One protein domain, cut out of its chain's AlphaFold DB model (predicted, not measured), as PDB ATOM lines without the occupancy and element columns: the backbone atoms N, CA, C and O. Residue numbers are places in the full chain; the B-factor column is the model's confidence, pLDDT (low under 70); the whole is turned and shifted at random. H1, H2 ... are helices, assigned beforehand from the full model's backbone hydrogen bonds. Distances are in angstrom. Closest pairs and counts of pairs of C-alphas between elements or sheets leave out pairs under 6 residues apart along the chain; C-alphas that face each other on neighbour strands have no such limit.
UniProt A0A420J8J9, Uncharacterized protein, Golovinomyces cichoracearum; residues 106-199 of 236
ATOM      1  N   ARG A 106      -7.969 -14.470 -11.510       47.62
ATOM      2  CA  ARG A 106      -8.686 -15.263 -10.500       47.62
ATOM      3  C   ARG A 106     -10.218 -15.255 -10.604       47.62
ATOM      4  O   ARG A 106     -10.849 -16.282 -10.406       47.62
ATOM      5  N   ALA A 107     -10.842 -14.149 -11.003       50.66
ATOM      6  CA  ALA A 107     -12.271 -14.117 -11.313       50.66
ATOM      7  C   ALA A 107     -12.623 -15.008 -12.521       50.66
ATOM      8  O   ALA A 107     -13.786 -15.357 -12.708       50.66
ATOM      9  N   LYS A 108     -11.636 -15.411 -13.343       53.50
ATOM     10  CA  LYS A 108     -11.829 -16.458 -14.359       53.50
ATOM     11  C   LYS A 108     -11.894 -17.858 -13.738       53.50
ATOM     12  O   LYS A 108     -12.664 -18.669 -14.240       53.50
ATOM     13  N   GLU A 109     -11.175 -18.116 -12.644       55.44
ATOM     14  CA  GLU A 109     -11.215 -19.388 -11.899       55.44
ATOM     15  C   GLU A 109     -12.525 -19.582 -11.121       55.44
ATOM     16  O   GLU A 109     -12.910 -20.714 -10.855       55.44
ATOM     17  N   LEU A 110     -13.244 -18.494 -10.820       56.53
ATOM     18  CA  LEU A 110     -14.545 -18.498 -10.128       56.53
ATOM     19  C   LEU A 110     -15.753 -18.490 -11.066       56.53
ATOM     20  O   LEU A 110     -16.898 -18.644 -10.626       56.53
ATOM     21  N   ARG A 111     -15.518 -18.364 -12.378       62.56
ATOM     22  CA  ARG A 111     -16.564 -18.562 -13.391       62.56
ATOM     23  C   ARG A 111     -17.301 -19.893 -13.237       62.56
ATOM     24  O   ARG A 111     -18.515 -19.868 -13.412       62.56
ATOM     25  N   PRO A 112     -16.661 -21.029 -12.888       77.06
ATOM     26  CA  PRO A 112     -17.371 -22.287 -12.703       77.06
ATOM     27  C   PRO A 112     -18.394 -22.212 -11.567       77.06
ATOM     28  O   PRO A 112     -19.524 -22.642 -11.760       77.06
ATOM     29  N   VAL A 113     -18.037 -21.620 -10.418       80.94
ATOM     30  CA  VAL A 113     -18.921 -21.547  -9.239       80.94
ATOM     31  C   VAL A 113     -20.069 -20.571  -9.471       80.94
ATOM     32  O   VAL A 113     -21.219 -20.913  -9.227       80.94
ATOM     33  N   THR A 114     -19.778 -19.384 -10.003       81.31
ATOM     34  CA  THR A 114     -20.809 -18.379 -10.324       81.31
ATOM     35  C   THR A 114     -21.770 -18.876 -11.401       81.31
ATOM     36  O   THR A 114     -22.980 -18.816 -11.217       81.31
ATOM     37  N   THR A 115     -21.254 -19.485 -12.474       87.62
ATOM     38  CA  THR A 115     -22.094 -20.098 -13.517       87.62
ATOM     39  C   THR A 115     -22.917 -21.261 -12.960       87.62
ATOM     40  O   THR A 115     -24.073 -21.442 -13.339       87.62
ATOM     41  N   TRP A 116     -22.344 -22.064 -12.058       90.25
ATOM     42  CA  TRP A 116     -23.062 -23.147 -11.392       90.25
ATOM     43  C   TRP A 116     -24.198 -22.620 -10.506       90.25
ATOM     44  O   TRP A 116     -25.310 -23.135 -10.604       90.25
ATOM     45  N   LEU A 117     -23.961 -21.563  -9.721       88.19
ATOM     46  CA  LEU A 117     -24.989 -20.905  -8.907       88.19
ATOM     47  C   LEU A 117     -26.094 -20.283  -9.773       88.19
ATOM     48  O   LEU A 117     -27.269 -20.476  -9.472       88.19
ATOM     49  N   ASP A 118     -25.746 -19.631 -10.885       88.88
ATOM     50  CA  ASP A 118     -26.723 -19.074 -11.831       88.88
ATOM     51  C   ASP A 118     -27.595 -20.165 -12.467       88.88
ATOM     52  O   ASP A 118     -28.803 -19.993 -12.651       88.88
ATOM     53  N   ASN A 119     -26.988 -21.299 -12.828       91.94
ATOM     54  CA  ASN A 119     -27.711 -22.443 -13.379       91.94
ATOM     55  C   ASN A 119     -28.609 -23.095 -12.324       91.94
ATOM     56  O   ASN A 119     -29.737 -23.474 -12.638       91.94
ATOM     57  N   LEU A 120     -28.129 -23.199 -11.083       89.62
ATOM     58  CA  LEU A 120     -28.898 -23.710  -9.956       89.62
ATOM     59  C   LEU A 120     -30.111 -22.814  -9.677       89.62
ATOM     60  O   LEU A 120     -31.224 -23.319  -9.564       89.62
ATOM     61  N   GLN A 121     -29.915 -21.494  -9.641       89.44
ATOM     62  CA  GLN A 121     -30.980 -20.508  -9.471       89.44
ATOM     63  C   GLN A 121     -32.035 -20.638 -10.578       89.44
ATOM     64  O   GLN A 121     -33.212 -20.820 -10.279       89.44
ATOM     65  N   ARG A 122     -31.620 -20.680 -11.854       92.44
ATOM     66  CA  ARG A 122     -32.544 -20.890 -12.986       92.44
ATOM     67  C   ARG A 122     -33.300 -22.215 -12.909       92.44
ATOM     68  O   ARG A 122     -34.456 -22.283 -13.323       92.44
ATOM     69  N   ALA A 123     -32.653 -23.281 -12.437       90.50
ATOM     70  CA  ALA A 123     -33.307 -24.572 -12.249       90.50
ATOM     71  C   ALA A 123     -34.375 -24.499 -11.150       90.50
ATOM     72  O   ALA A 123     -35.465 -25.037 -11.338       90.50
ATOM     73  N   TYR A 124     -34.097 -23.791 -10.051       89.00
ATOM     74  CA  TYR A 124     -35.086 -23.532  -9.007       89.00
ATOM     75  C   TYR A 124     -36.254 -22.699  -9.519       89.00
ATOM     76  O   TYR A 124     -37.389 -23.091  -9.282       89.00
ATOM     77  N   ASP A 125     -36.001 -21.620 -10.258       90.00
ATOM     78  CA  ASP A 125     -37.065 -20.762 -10.789       90.00
ATOM     79  C   ASP A 125     -38.026 -21.565 -11.682       90.00
ATOM     80  O   ASP A 125     -39.237 -21.552 -11.465       90.00
ATOM     81  N   LYS A 126     -37.492 -22.393 -12.589       93.06
ATOM     82  CA  LYS A 126     -38.304 -23.308 -13.411       93.06
ATOM     83  C   LYS A 126     -39.049 -24.355 -12.586       93.06
ATOM     84  O   LYS A 126     -40.174 -24.725 -12.906       93.06
ATOM     85  N   ALA A 127     -38.427 -24.875 -11.535       90.00
ATOM     86  CA  ALA A 127     -39.053 -25.866 -10.672       90.00
ATOM     87  C   ALA A 127     -40.176 -25.260  -9.805       90.00
ATOM     88  O   ALA A 127     -41.170 -25.941  -9.546       90.00
ATOM     89  N   VAL A 128     -40.057 -23.981  -9.422       88.81
ATOM     90  CA  VAL A 128     -41.140 -23.191  -8.812       88.81
ATOM     91  C   VAL A 128     -42.283 -22.998  -9.809       88.81
ATOM     92  O   VAL A 128     -43.432 -23.246  -9.450       88.81
ATOM     93  N   GLU A 129     -41.985 -22.611 -11.055       92.44
ATOM     94  CA  GLU A 129     -42.989 -22.457 -12.123       92.44
ATOM     95  C   GLU A 129     -43.777 -23.756 -12.359       92.44
ATOM     96  O   GLU A 129     -45.001 -23.731 -12.490       92.44
ATOM     97  N   CYS A 130     -43.091 -24.901 -12.332       93.56
ATOM     98  CA  CYS A 130     -43.690 -26.227 -12.475       93.56
ATOM     99  C   CYS A 130     -44.360 -26.766 -11.195       93.56
ATOM    100  O   CYS A 130     -44.881 -27.879 -11.222       93.56
ATOM    101  N   GLN A 131     -44.335 -26.022 -10.081       90.06
ATOM    102  CA  GLN A 131     -44.879 -26.435  -8.776       90.06
ATOM    103  C   GLN A 131     -44.359 -27.801  -8.294       90.06
ATOM    104  O   GLN A 131     -45.099 -28.599  -7.715       90.06
ATOM    105  N   LEU A 132     -43.074 -28.088  -8.530       90.19
ATOM    106  CA  LEU A 132     -42.480 -29.365  -8.140       90.19
ATOM    107  C   LEU A 132     -42.469 -29.523  -6.608       90.19
ATOM    108  O   LEU A 132     -42.006 -28.614  -5.908       90.19
ATOM    109  N   PRO A 133     -42.913 -30.671  -6.059       84.94
ATOM    110  CA  PRO A 133     -42.972 -30.897  -4.613       84.94
ATOM    111  C   PRO A 133     -41.595 -30.832  -3.943       84.94
ATOM    112  O   PRO A 133     -41.495 -30.558  -2.750       84.94
ATOM    113  N   GLU A 134     -40.518 -31.031  -4.702       79.62
ATOM    114  CA  GLU A 134     -39.139 -30.887  -4.245       79.62
ATOM    115  C   GLU A 134     -38.773 -29.447  -3.866       79.62
ATOM    116  O   GLU A 134     -37.849 -29.245  -3.074       79.62
ATOM    117  N   VAL A 135     -39.485 -28.463  -4.418       86.19
ATOM    118  CA  VAL A 135     -39.261 -27.030  -4.177       86.19
ATOM    119  C   VAL A 135     -40.275 -26.452  -3.192       86.19
ATOM    120  O   VAL A 135     -40.071 -25.367  -2.649       86.19
ATOM    121  N   ILE A 136     -41.337 -27.199  -2.885       81.19
ATOM    122  CA  ILE A 136     -42.338 -26.798  -1.899       81.19
ATOM    123  C   ILE A 136     -41.764 -26.959  -0.479       81.19
ATOM    124  O   ILE A 136     -41.228 -28.001  -0.095       81.19
ATOM    125  N   GLY A 137     -41.902 -25.908   0.333       87.19
ATOM    126  CA  GLY A 137     -41.500 -25.899   1.739       87.19
ATOM    127  C   GLY A 137     -40.028 -25.541   1.957       87.19
ATOM    128  O   GLY A 137     -39.555 -24.522   1.462       87.19
ATOM    129  N   TYR A 138     -39.327 -26.349   2.764       90.12
ATOM    130  CA  TYR A 138     -37.951 -26.064   3.220       90.12
ATOM    131  C   TYR A 138     -36.875 -26.887   2.511       90.12
ATOM    132  O   TYR A 138     -35.687 -26.810   2.832       90.12
ATOM    133  N   ARG A 139     -37.297 -27.751   1.589       91.81
ATOM    134  CA  ARG A 139     -36.432 -28.764   0.991       91.81
ATOM    135  C   ARG A 139     -35.389 -28.142   0.064       91.81
ATOM    136  O   ARG A 139     -34.244 -28.584   0.080       91.81
ATOM    137  N   SER A 140     -35.744 -27.084  -0.661       93.06
ATOM    138  CA  SER A 140     -34.820 -26.330  -1.515       93.06
ATOM    139  C   SER A 140     -33.674 -25.688  -0.723       93.06
ATOM    140  O   SER A 140     -32.533 -25.699  -1.178       93.06
ATOM    141  N   GLN A 141     -33.929 -25.179   0.486       94.94
ATOM    142  CA  GLN A 141     -32.899 -24.608   1.358       94.94
ATOM    143  C   GLN A 141     -31.914 -25.683   1.832       94.94
ATOM    144  O   GLN A 141     -30.705 -25.465   1.781       94.94
ATOM    145  N   TYR A 142     -32.402 -26.857   2.252       95.81
ATOM    146  CA  TYR A 142     -31.524 -27.965   2.650       95.81
ATOM    147  C   TYR A 142     -30.720 -28.520   1.471       95.81
ATOM    148  O   TYR A 142     -29.531 -28.791   1.629       95.81
ATOM    149  N   HIS A 143     -31.330 -28.636   0.287       94.50
ATOM    150  CA  HIS A 143     -30.621 -29.013  -0.940       94.50
ATOM    151  C   HIS A 143     -29.521 -28.017  -1.281       94.50
ATOM    152  O   HIS A 143     -28.407 -28.428  -1.588       94.50
ATOM    153  N   PHE A 144     -29.802 -26.716  -1.181       95.62
ATOM    154  CA  PHE A 144     -28.793 -25.683  -1.386       95.62
ATOM    155  C   PHE A 144     -27.641 -25.802  -0.378       95.62
ATOM    156  O   PHE A 144     -26.487 -25.853  -0.795       95.62
ATOM    157  N   ILE A 145     -27.936 -25.930   0.923       97.31
ATOM    158  CA  ILE A 145     -26.920 -26.105   1.978       97.31
ATOM    159  C   ILE A 145     -26.046 -27.339   1.712       97.31
ATOM    160  O   ILE A 145     -24.825 -27.272   1.843       97.31
ATOM    161  N   HIS A 146     -26.657 -28.459   1.327       96.25
ATOM    162  CA  HIS A 146     -25.932 -29.682   0.991       96.25
ATOM    163  C   HIS A 146     -25.095 -29.523  -0.287       96.25
ATOM    164  O   HIS A 146     -24.000 -30.059  -0.395       96.25
ATOM    165  N   ALA A 147     -25.578 -28.772  -1.275       94.25
ATOM    166  CA  ALA A 147     -24.829 -28.532  -2.500       94.25
ATOM    167  C   ALA A 147     -23.558 -27.704  -2.241       94.25
ATOM    168  O   ALA A 147     -22.491 -28.029  -2.766       94.25
ATOM    169  N   ILE A 148     -23.643 -26.676  -1.389       96.31
ATOM    170  CA  ILE A 148     -22.490 -25.830  -1.048       96.31
ATOM    171  C   ILE A 148     -21.539 -26.475  -0.032       96.31
ATOM    172  O   ILE A 148     -20.418 -25.993   0.107       96.31
ATOM    173  N   SER A 149     -21.919 -27.559   0.658       97.06
ATOM    174  CA  SER A 149     -21.050 -28.188   1.670       97.06
ATOM    175  C   SER A 149     -19.758 -28.757   1.088       97.06
ATOM    176  O   SER A 149     -18.770 -28.889   1.805       97.06
ATOM    177  N   ASN A 150     -19.757 -29.065  -0.212       92.62
ATOM    178  CA  ASN A 150     -18.572 -29.509  -0.946       92.62
ATOM    179  C   ASN A 150     -17.640 -28.353  -1.345       92.62
ATOM    180  O   ASN A 150     -16.497 -28.599  -1.714       92.62
ATOM    181  N   ILE A 151     -18.133 -27.112  -1.306       92.75
ATOM    182  CA  ILE A 151     -17.385 -25.902  -1.667       92.75
ATOM    183  C   ILE A 151     -16.867 -25.224  -0.395       92.75
ATOM    184  O   ILE A 151     -15.688 -24.902  -0.299       92.75
ATOM    185  N   ASP A 152     -17.751 -25.029   0.584       96.00
ATOM    186  CA  ASP A 152     -17.457 -24.370   1.852       96.00
ATOM    187  C   ASP A 152     -18.192 -25.077   3.004       96.00
ATOM    188  O   ASP A 152     -19.375 -24.853   3.299       96.00
ATOM    189  N   ILE A 153     -17.474 -25.991   3.659       96.69
ATOM    190  CA  ILE A 153     -18.022 -26.814   4.739       96.69
ATOM    191  C   ILE A 153     -18.349 -25.992   5.993       96.69
ATOM    192  O   ILE A 153     -19.290 -26.320   6.715       96.69
ATOM    193  N   GLU A 154     -17.604 -24.924   6.264       97.12
ATOM    194  CA  GLU A 154     -17.805 -24.104   7.459       97.12
ATOM    195  C   GLU A 154     -19.031 -23.216   7.287       97.12
ATOM    196  O   GLU A 154     -19.922 -23.199   8.144       97.12
ATOM    197  N   TYR A 155     -19.140 -22.566   6.129       97.12
ATOM    198  CA  TYR A 155     -20.289 -21.735   5.818       97.12
ATOM    199  C   TYR A 155     -21.579 -22.553   5.675       97.12
ATOM    200  O   TYR A 155     -22.639 -22.121   6.133       97.12
ATOM    201  N   SER A 156     -21.514 -23.773   5.130       97.81
ATOM    202  CA  SER A 156     -22.692 -24.653   5.061       97.81
ATOM    203  C   SER A 156     -23.210 -25.058   6.452       97.81
ATOM    204  O   SER A 156     -24.422 -25.050   6.687       97.81
ATOM    205  N   LYS A 157     -22.317 -25.322   7.420       98.19
ATOM    206  CA  LYS A 157     -22.681 -25.541   8.835       98.19
ATOM    207  C   LYS A 157     -23.280 -24.290   9.480       98.19
ATOM    208  O   LYS A 157     -24.246 -24.390  10.233       98.19
ATOM    209  N   TYR A 158     -22.736 -23.113   9.184       97.50
ATOM    210  CA  TYR A 158     -23.297 -21.852   9.665       97.50
ATOM    211  C   TYR A 158     -24.719 -21.619   9.128       97.50
ATOM    212  O   TYR A 158     -25.634 -21.306   9.897       97.50
ATOM    213  N   LEU A 159     -24.937 -21.831   7.826       97.00
ATOM    214  CA  LEU A 159     -26.256 -21.682   7.213       97.00
ATOM    215  C   LEU A 159     -27.269 -22.699   7.739       97.00
ATOM    216  O   LEU A 159     -28.422 -22.329   7.954       97.00
ATOM    217  N   SER A 160     -26.865 -23.947   7.994       97.44
ATOM    218  CA  SER A 160     -27.768 -24.950   8.571       97.44
ATOM    219  C   SER A 160     -28.241 -24.554   9.972       97.44
ATOM    220  O   SER A 160     -29.436 -24.632  10.263       97.44
ATOM    221  N   PHE A 161     -27.342 -24.020  10.804       97.56
ATOM    222  CA  PHE A 161     -27.694 -23.480  12.115       97.56
ATOM    223  C   PHE A 161     -28.638 -22.272  12.011       97.56
ATOM    224  O   PHE A 161     -29.648 -22.203  12.719       97.56
ATOM    225  N   GLN A 162     -28.347 -21.328  11.110       96.06
ATOM    226  CA  GLN A 162     -29.192 -20.148  10.902       96.06
ATOM    227  C   GLN A 162     -30.582 -20.514  10.378       96.06
ATOM    228  O   GLN A 162     -31.574 -19.928  10.817       96.06
ATOM    229  N   LEU A 163     -30.672 -21.495   9.477       96.19
ATOM    230  CA  LEU A 163     -31.941 -21.988   8.951       96.19
ATOM    231  C   LEU A 163     -32.793 -22.599  10.067       96.19
ATOM    232  O   LEU A 163     -33.972 -22.275  10.173       96.19
ATOM    233  N   GLU A 164     -32.200 -23.410  10.943       96.81
ATOM    234  CA  GLU A 164     -32.919 -24.028  12.061       96.81
ATOM    235  C   GLU A 164     -33.402 -22.984  13.084       96.81
ATOM    236  O   GLU A 164     -34.531 -23.054  13.578       96.81
ATOM    237  N   LYS A 165     -32.592 -21.952  13.359       96.75
ATOM    238  CA  LYS A 165     -32.999 -20.821  14.206       96.75
ATOM    239  C   LYS A 165     -34.177 -20.053  13.595       96.75
ATOM    240  O   LYS A 165     -35.157 -19.779  14.289       96.75
ATOM    241  N   LYS A 166     -34.102 -19.744  12.298       95.25
ATOM    242  CA  LYS A 166     -35.140 -19.019  11.546       95.25
ATOM    243  C   LYS A 166     -36.424 -19.828  11.354       95.25
ATOM    244  O   LYS A 166     -37.520 -19.268  11.338       95.25
ATOM    245  N   ARG A 167     -36.306 -21.155  11.279       94.62
ATOM    246  CA  ARG A 167     -37.442 -22.079  11.258       94.62
ATOM    247  C   ARG A 167     -38.254 -21.998  12.544       94.62
ATOM    248  O   ARG A 167     -39.475 -21.909  12.481       94.62
ATOM    249  N   LYS A 168     -37.588 -21.962  13.701       95.75
ATOM    250  CA  LYS A 168     -38.254 -21.801  15.005       95.75
ATOM    251  C   LYS A 168     -38.945 -20.444  15.151       95.75
ATOM    252  O   LYS A 168     -39.964 -20.366  15.824       95.75
ATOM    253  N   SER A 169     -38.423 -19.397  14.509       95.75
ATOM    254  CA  SER A 169     -39.047 -18.068  14.504       95.75
ATOM    255  C   SER A 169     -40.114 -17.878  13.418       95.75
ATOM    256  O   SER A 169     -40.694 -16.801  13.339       95.75
ATOM    257  N   GLY A 170     -40.347 -18.870  12.549       94.00
ATOM    258  CA  GLY A 170     -41.318 -18.795  11.449       94.00
ATOM    259  C   GLY A 170     -40.935 -17.865  10.286       94.00
ATOM    260  O   GLY A 170     -41.716 -17.721   9.352       94.00
ATOM    261  N   ASN A 171     -39.746 -17.254  10.304       93.88
ATOM    262  CA  ASN A 171     -39.279 -16.348   9.249       93.88
ATOM    263  C   ASN A 171     -38.164 -17.017   8.449       93.88
ATOM    264  O   ASN A 171     -36.978 -16.840   8.734       93.88
ATOM    265  N   ILE A 172     -38.562 -17.842   7.490       92.56
ATOM    266  CA  ILE A 172     -37.649 -18.740   6.793       92.56
ATOM    267  C   ILE A 172     -37.149 -18.063   5.519       92.56
ATOM    268  O   ILE A 172     -37.957 -17.594   4.719       92.56
ATOM    269  N   PRO A 173     -35.822 -17.991   5.324       94.31
ATOM    270  CA  PRO A 173     -35.266 -17.325   4.165       94.31
ATOM    271  C   PRO A 173     -35.621 -18.100   2.896       94.31
ATOM    272  O   PRO A 173     -35.615 -19.336   2.857       94.31
ATOM    273  N   GLN A 174     -35.905 -17.351   1.838       92.06
ATOM    274  CA  GLN A 174     -36.050 -17.914   0.506       92.06
ATOM    275  C   GLN A 174     -34.682 -18.392   0.001       92.06
ATOM    276  O   GLN A 174     -33.662 -17.754   0.268       92.06
ATOM    277  N   THR A 175     -34.657 -19.482  -0.769       92.19
ATOM    278  CA  THR A 175     -33.424 -20.047  -1.348       92.19
ATOM    279  C   THR A 175     -32.624 -19.011  -2.136       92.19
ATOM    280  O   THR A 175     -31.408 -18.959  -1.998       92.19
ATOM    281  N   VAL A 176     -33.302 -18.120  -2.866       90.06
ATOM    282  CA  VAL A 176     -32.672 -17.023  -3.626       90.06
ATOM    283  C   VAL A 176     -31.862 -16.089  -2.720       90.06
ATOM    284  O   VAL A 176     -30.729 -15.739  -3.035       90.06
ATOM    285  N   SER A 177     -32.404 -15.741  -1.549       93.50
ATOM    286  CA  SER A 177     -31.688 -14.924  -0.561       93.50
ATOM    287  C   SER A 177     -30.458 -15.651  -0.023       93.50
ATOM    288  O   SER A 177     -29.426 -15.023   0.176       93.50
ATOM    289  N   MET A 178     -30.549 -16.966   0.195       95.62
ATOM    290  CA  MET A 178     -29.413 -17.761   0.672       95.62
ATOM    291  C   MET A 178     -28.306 -17.884  -0.382       95.62
ATOM    292  O   MET A 178     -27.129 -17.888  -0.025       95.62
ATOM    293  N   ILE A 179     -28.672 -17.966  -1.665       93.44
ATOM    294  CA  ILE A 179     -27.723 -17.977  -2.784       93.44
ATOM    295  C   ILE A 179     -26.965 -16.646  -2.845       93.44
ATOM    296  O   ILE A 179     -25.735 -16.654  -2.895       93.44
ATOM    297  N   GLU A 180     -27.663 -15.510  -2.766       91.56
ATOM    298  CA  GLU A 180     -27.017 -14.189  -2.770       91.56
ATOM    299  C   GLU A 180     -26.121 -13.979  -1.536       91.56
ATOM    300  O   GLU A 180     -25.009 -13.460  -1.658       91.56
ATOM    301  N   ASP A 181     -26.555 -14.428  -0.353       95.12
ATOM    302  CA  ASP A 181     -25.744 -14.386   0.870       95.12
ATOM    303  C   ASP A 181     -24.443 -15.195   0.712       95.12
ATOM    304  O   ASP A 181     -23.366 -14.720   1.087       95.12
ATOM    305  N   PHE A 182     -24.510 -16.377   0.089       95.44
ATOM    306  CA  PHE A 182     -23.330 -17.191  -0.209       95.44
ATOM    307  C   PHE A 182     -22.400 -16.527  -1.234       95.44
ATOM    308  O   PHE A 182     -21.186 -16.491  -1.028       95.44
ATOM    309  N   CYS A 183     -22.944 -15.936  -2.303       90.81
ATOM    310  CA  CYS A 183     -22.161 -15.153  -3.265       90.81
ATOM    311  C   CYS A 183     -21.425 -13.992  -2.581       90.81
ATOM    312  O   CYS A 183     -20.260 -13.721  -2.873       90.81
ATOM    313  N   ASN A 184     -22.088 -13.302  -1.649       91.31
ATOM    314  CA  ASN A 184     -21.477 -12.242  -0.850       91.31
ATOM    315  C   ASN A 184     -20.347 -12.757   0.042       91.31
ATOM    316  O   ASN A 184     -19.293 -12.125   0.089       91.31
ATOM    317  N   HIS A 185     -20.544 -13.900   0.699       93.56
ATOM    318  CA  HIS A 185     -19.513 -14.555   1.506       93.56
ATOM    319  C   HIS A 185     -18.274 -14.906   0.672       93.56
ATOM    320  O   HIS A 185     -17.168 -14.520   1.039       93.56
ATOM    321  N   GLN A 186     -18.448 -15.516  -0.505       91.94
ATOM    322  CA  GLN A 186     -17.328 -15.829  -1.407       91.94
ATOM    323  C   GLN A 186     -16.568 -14.564  -1.842       91.94
ATOM    324  O   GLN A 186     -15.340 -14.514  -1.753       91.94
ATOM    325  N   ARG A 187     -17.287 -13.487  -2.200       88.75
ATOM    326  CA  ARG A 187     -16.669 -12.185  -2.522       88.75
ATOM    327  C   ARG A 187     -15.840 -11.623  -1.358       88.75
ATOM    328  O   ARG A 187     -14.795 -11.018  -1.592       88.75
ATOM    329  N   GLN A 188     -16.300 -11.792  -0.116       88.69
ATOM    330  CA  GLN A 188     -15.584 -11.328   1.078       88.69
ATOM    331  C   GLN A 188     -14.338 -12.168   1.359       88.69
ATOM    332  O   GLN A 188     -13.259 -11.606   1.541       88.69
ATOM    333  N   GLU A 189     -14.466 -13.493   1.331       88.88
ATOM    334  CA  GLU A 189     -13.357 -14.438   1.490       88.88
ATOM    335  C   GLU A 189     -12.222 -14.161   0.497       88.88
ATOM    336  O   GLU A 189     -11.044 -14.120   0.851       88.88
ATOM    337  N   GLU A 190     -12.563 -13.901  -0.761       83.81
ATOM    338  CA  GLU A 190     -11.585 -13.551  -1.790       83.81
ATOM    339  C   GLU A 190     -10.908 -12.206  -1.538       83.81
ATOM    340  O   GLU A 190      -9.689 -12.084  -1.701       83.81
ATOM    341  N   ALA A 191     -11.684 -11.199  -1.126       83.94
ATOM    342  CA  ALA A 191     -11.143  -9.896  -0.773       83.94
ATOM    343  C   ALA A 191     -10.140 -10.020   0.385       83.94
ATOM    344  O   ALA A 191      -9.053  -9.442   0.307       83.94
ATOM    345  N   MET A 192     -10.438 -10.839   1.401       84.81
ATOM    346  CA  MET A 192      -9.511 -11.108   2.505       84.81
ATOM    347  C   MET A 192      -8.263 -11.867   2.039       84.81
ATOM    348  O   MET A 192      -7.147 -11.436   2.324       84.81
ATOM    349  N   LYS A 193      -8.420 -12.918   1.226       83.81
ATOM    350  CA  LYS A 193      -7.285 -13.672   0.654       83.81
ATOM    351  C   LYS A 193      -6.355 -12.798  -0.186       83.81
ATOM    352  O   LYS A 193      -5.157 -13.061  -0.259       83.81
ATOM    353  N   SER A 194      -6.886 -11.771  -0.853       76.75
ATOM    354  CA  SER A 194      -6.069 -10.825  -1.621       76.75
ATOM    355  C   SER A 194      -5.188  -9.942  -0.730       76.75
ATOM    356  O   SER A 194      -4.077  -9.588  -1.129       76.75
ATOM    357  N   LEU A 195      -5.645  -9.643   0.492       75.44
ATOM    358  CA  LEU A 195      -4.916  -8.843   1.475       75.44
ATOM    359  C   LEU A 195      -3.759  -9.628   2.108       75.44
ATOM    360  O   LEU A 195      -2.697  -9.068   2.367       75.44
ATOM    361  N   GLU A 196      -3.945 -10.933   2.303       71.38
ATOM    362  CA  GLU A 196      -2.941 -11.827   2.894       71.38
ATOM    363  C   GLU A 196      -1.775 -12.159   1.953       71.38
ATOM    364  O   GLU A 196      -0.800 -12.786   2.372       71.38
ATOM    365  N   HIS A 197      -1.819 -11.730   0.685       69.00
ATOM    366  CA  HIS A 197      -0.754 -12.045  -0.258       69.00
ATOM    367  C   HIS A 197       0.583 -11.422   0.213       69.00
ATOM    368  O   HIS A 197       0.721 -10.194   0.252       69.00
ATOM    369  N   PRO A 198       1.620 -12.229   0.519       64.81
ATOM    370  CA  PRO A 198       2.813 -11.790   1.258       64.81
ATOM    371  C   PRO A 198       3.649 -10.709   0.549       64.81
ATOM    372  O   PRO A 198       4.431  -9.997   1.181       64.81
ATOM    373  N   TYR A 199       3.459 -10.537  -0.762       60.59
ATOM    374  CA  TYR A 199       4.064  -9.444  -1.532       60.59
ATOM    375  C   TYR A 199       3.457  -8.058  -1.234       60.59
ATOM    376  O   TYR A 199       4.157  -7.055  -1.381       60.59
TER     377      TYR A 199
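This is residues 106 to 199 of the 236 residues of an uncharacterized protein of Golovinomyces cichoracearum (UniProt A0A420J8J9). Four helices run roughly lengthwise in a bundle with few contacts, arranged as a diamond: H2 and H4 lie at opposite corners, with H3 and H5 between them. H3 and H4 form a helical hairpin, and residues 191 to 199, the last part of H5 and a short tail, stick out at one end. The printed part has 94 residues with five named helices, H1 to H5 in order along the chain, and no named strand; the class is all helix. It is only just compact, close to loose, with a radius of gyration of the C-alphas of 14.9 A, and elongated, spanning 51 by 28 by 18 A.

H1, residues 106 to 109, begins at C-alpha 106 (-8.686, -15.263, -10.500). H2, residues 111 to 129, is 26.7 A long. H3, residues 139 to 148, measures 14.4 A, and H4, residues 153 to 168, 23.2 A. H5, residues 175 to 195, is the longest at 30.8 A and ends at C-alpha 195 (-4.916, -8.843, 1.475).

H2 residues 114 to 121 touch H5 residues 176 to 183; the closest C-alphas, of Gln 121 and Val 176, are 7.0 A apart, and the helices run opposite ways at a shallow tilt of 9 degrees. In the hairpin, H3 touches H4 residues 156 to 160, closest at the C-alphas of Ile 145 and Ser 156, 5.4 A, at a shallow tilt of 18 degrees. H3 touches H5 residues 175 to 179, closest at the C-alphas of Gln 141 and Thr 175, 5.3 A; they run the same way at a shallow tilt of 19 degrees. H2 and H3 are near each other, as are H4 and H5, while H2 and H4 are apart. H1 and H2 meet only through their link. In H2, H3, H4 and H5 every O i to N i+4 pair is within hydrogen-bond range; H1 is too short for one.

The C-alphas of Gln 131 and Tyr 199, the two farthest apart, are 52.3 A apart. Residues 191 to 199 stand free; the body without them spans 38 by 29 by 18 A. The printed part has no cut and no long link. Residues 106 to 111 and 197 to 199 have pLDDT under 70.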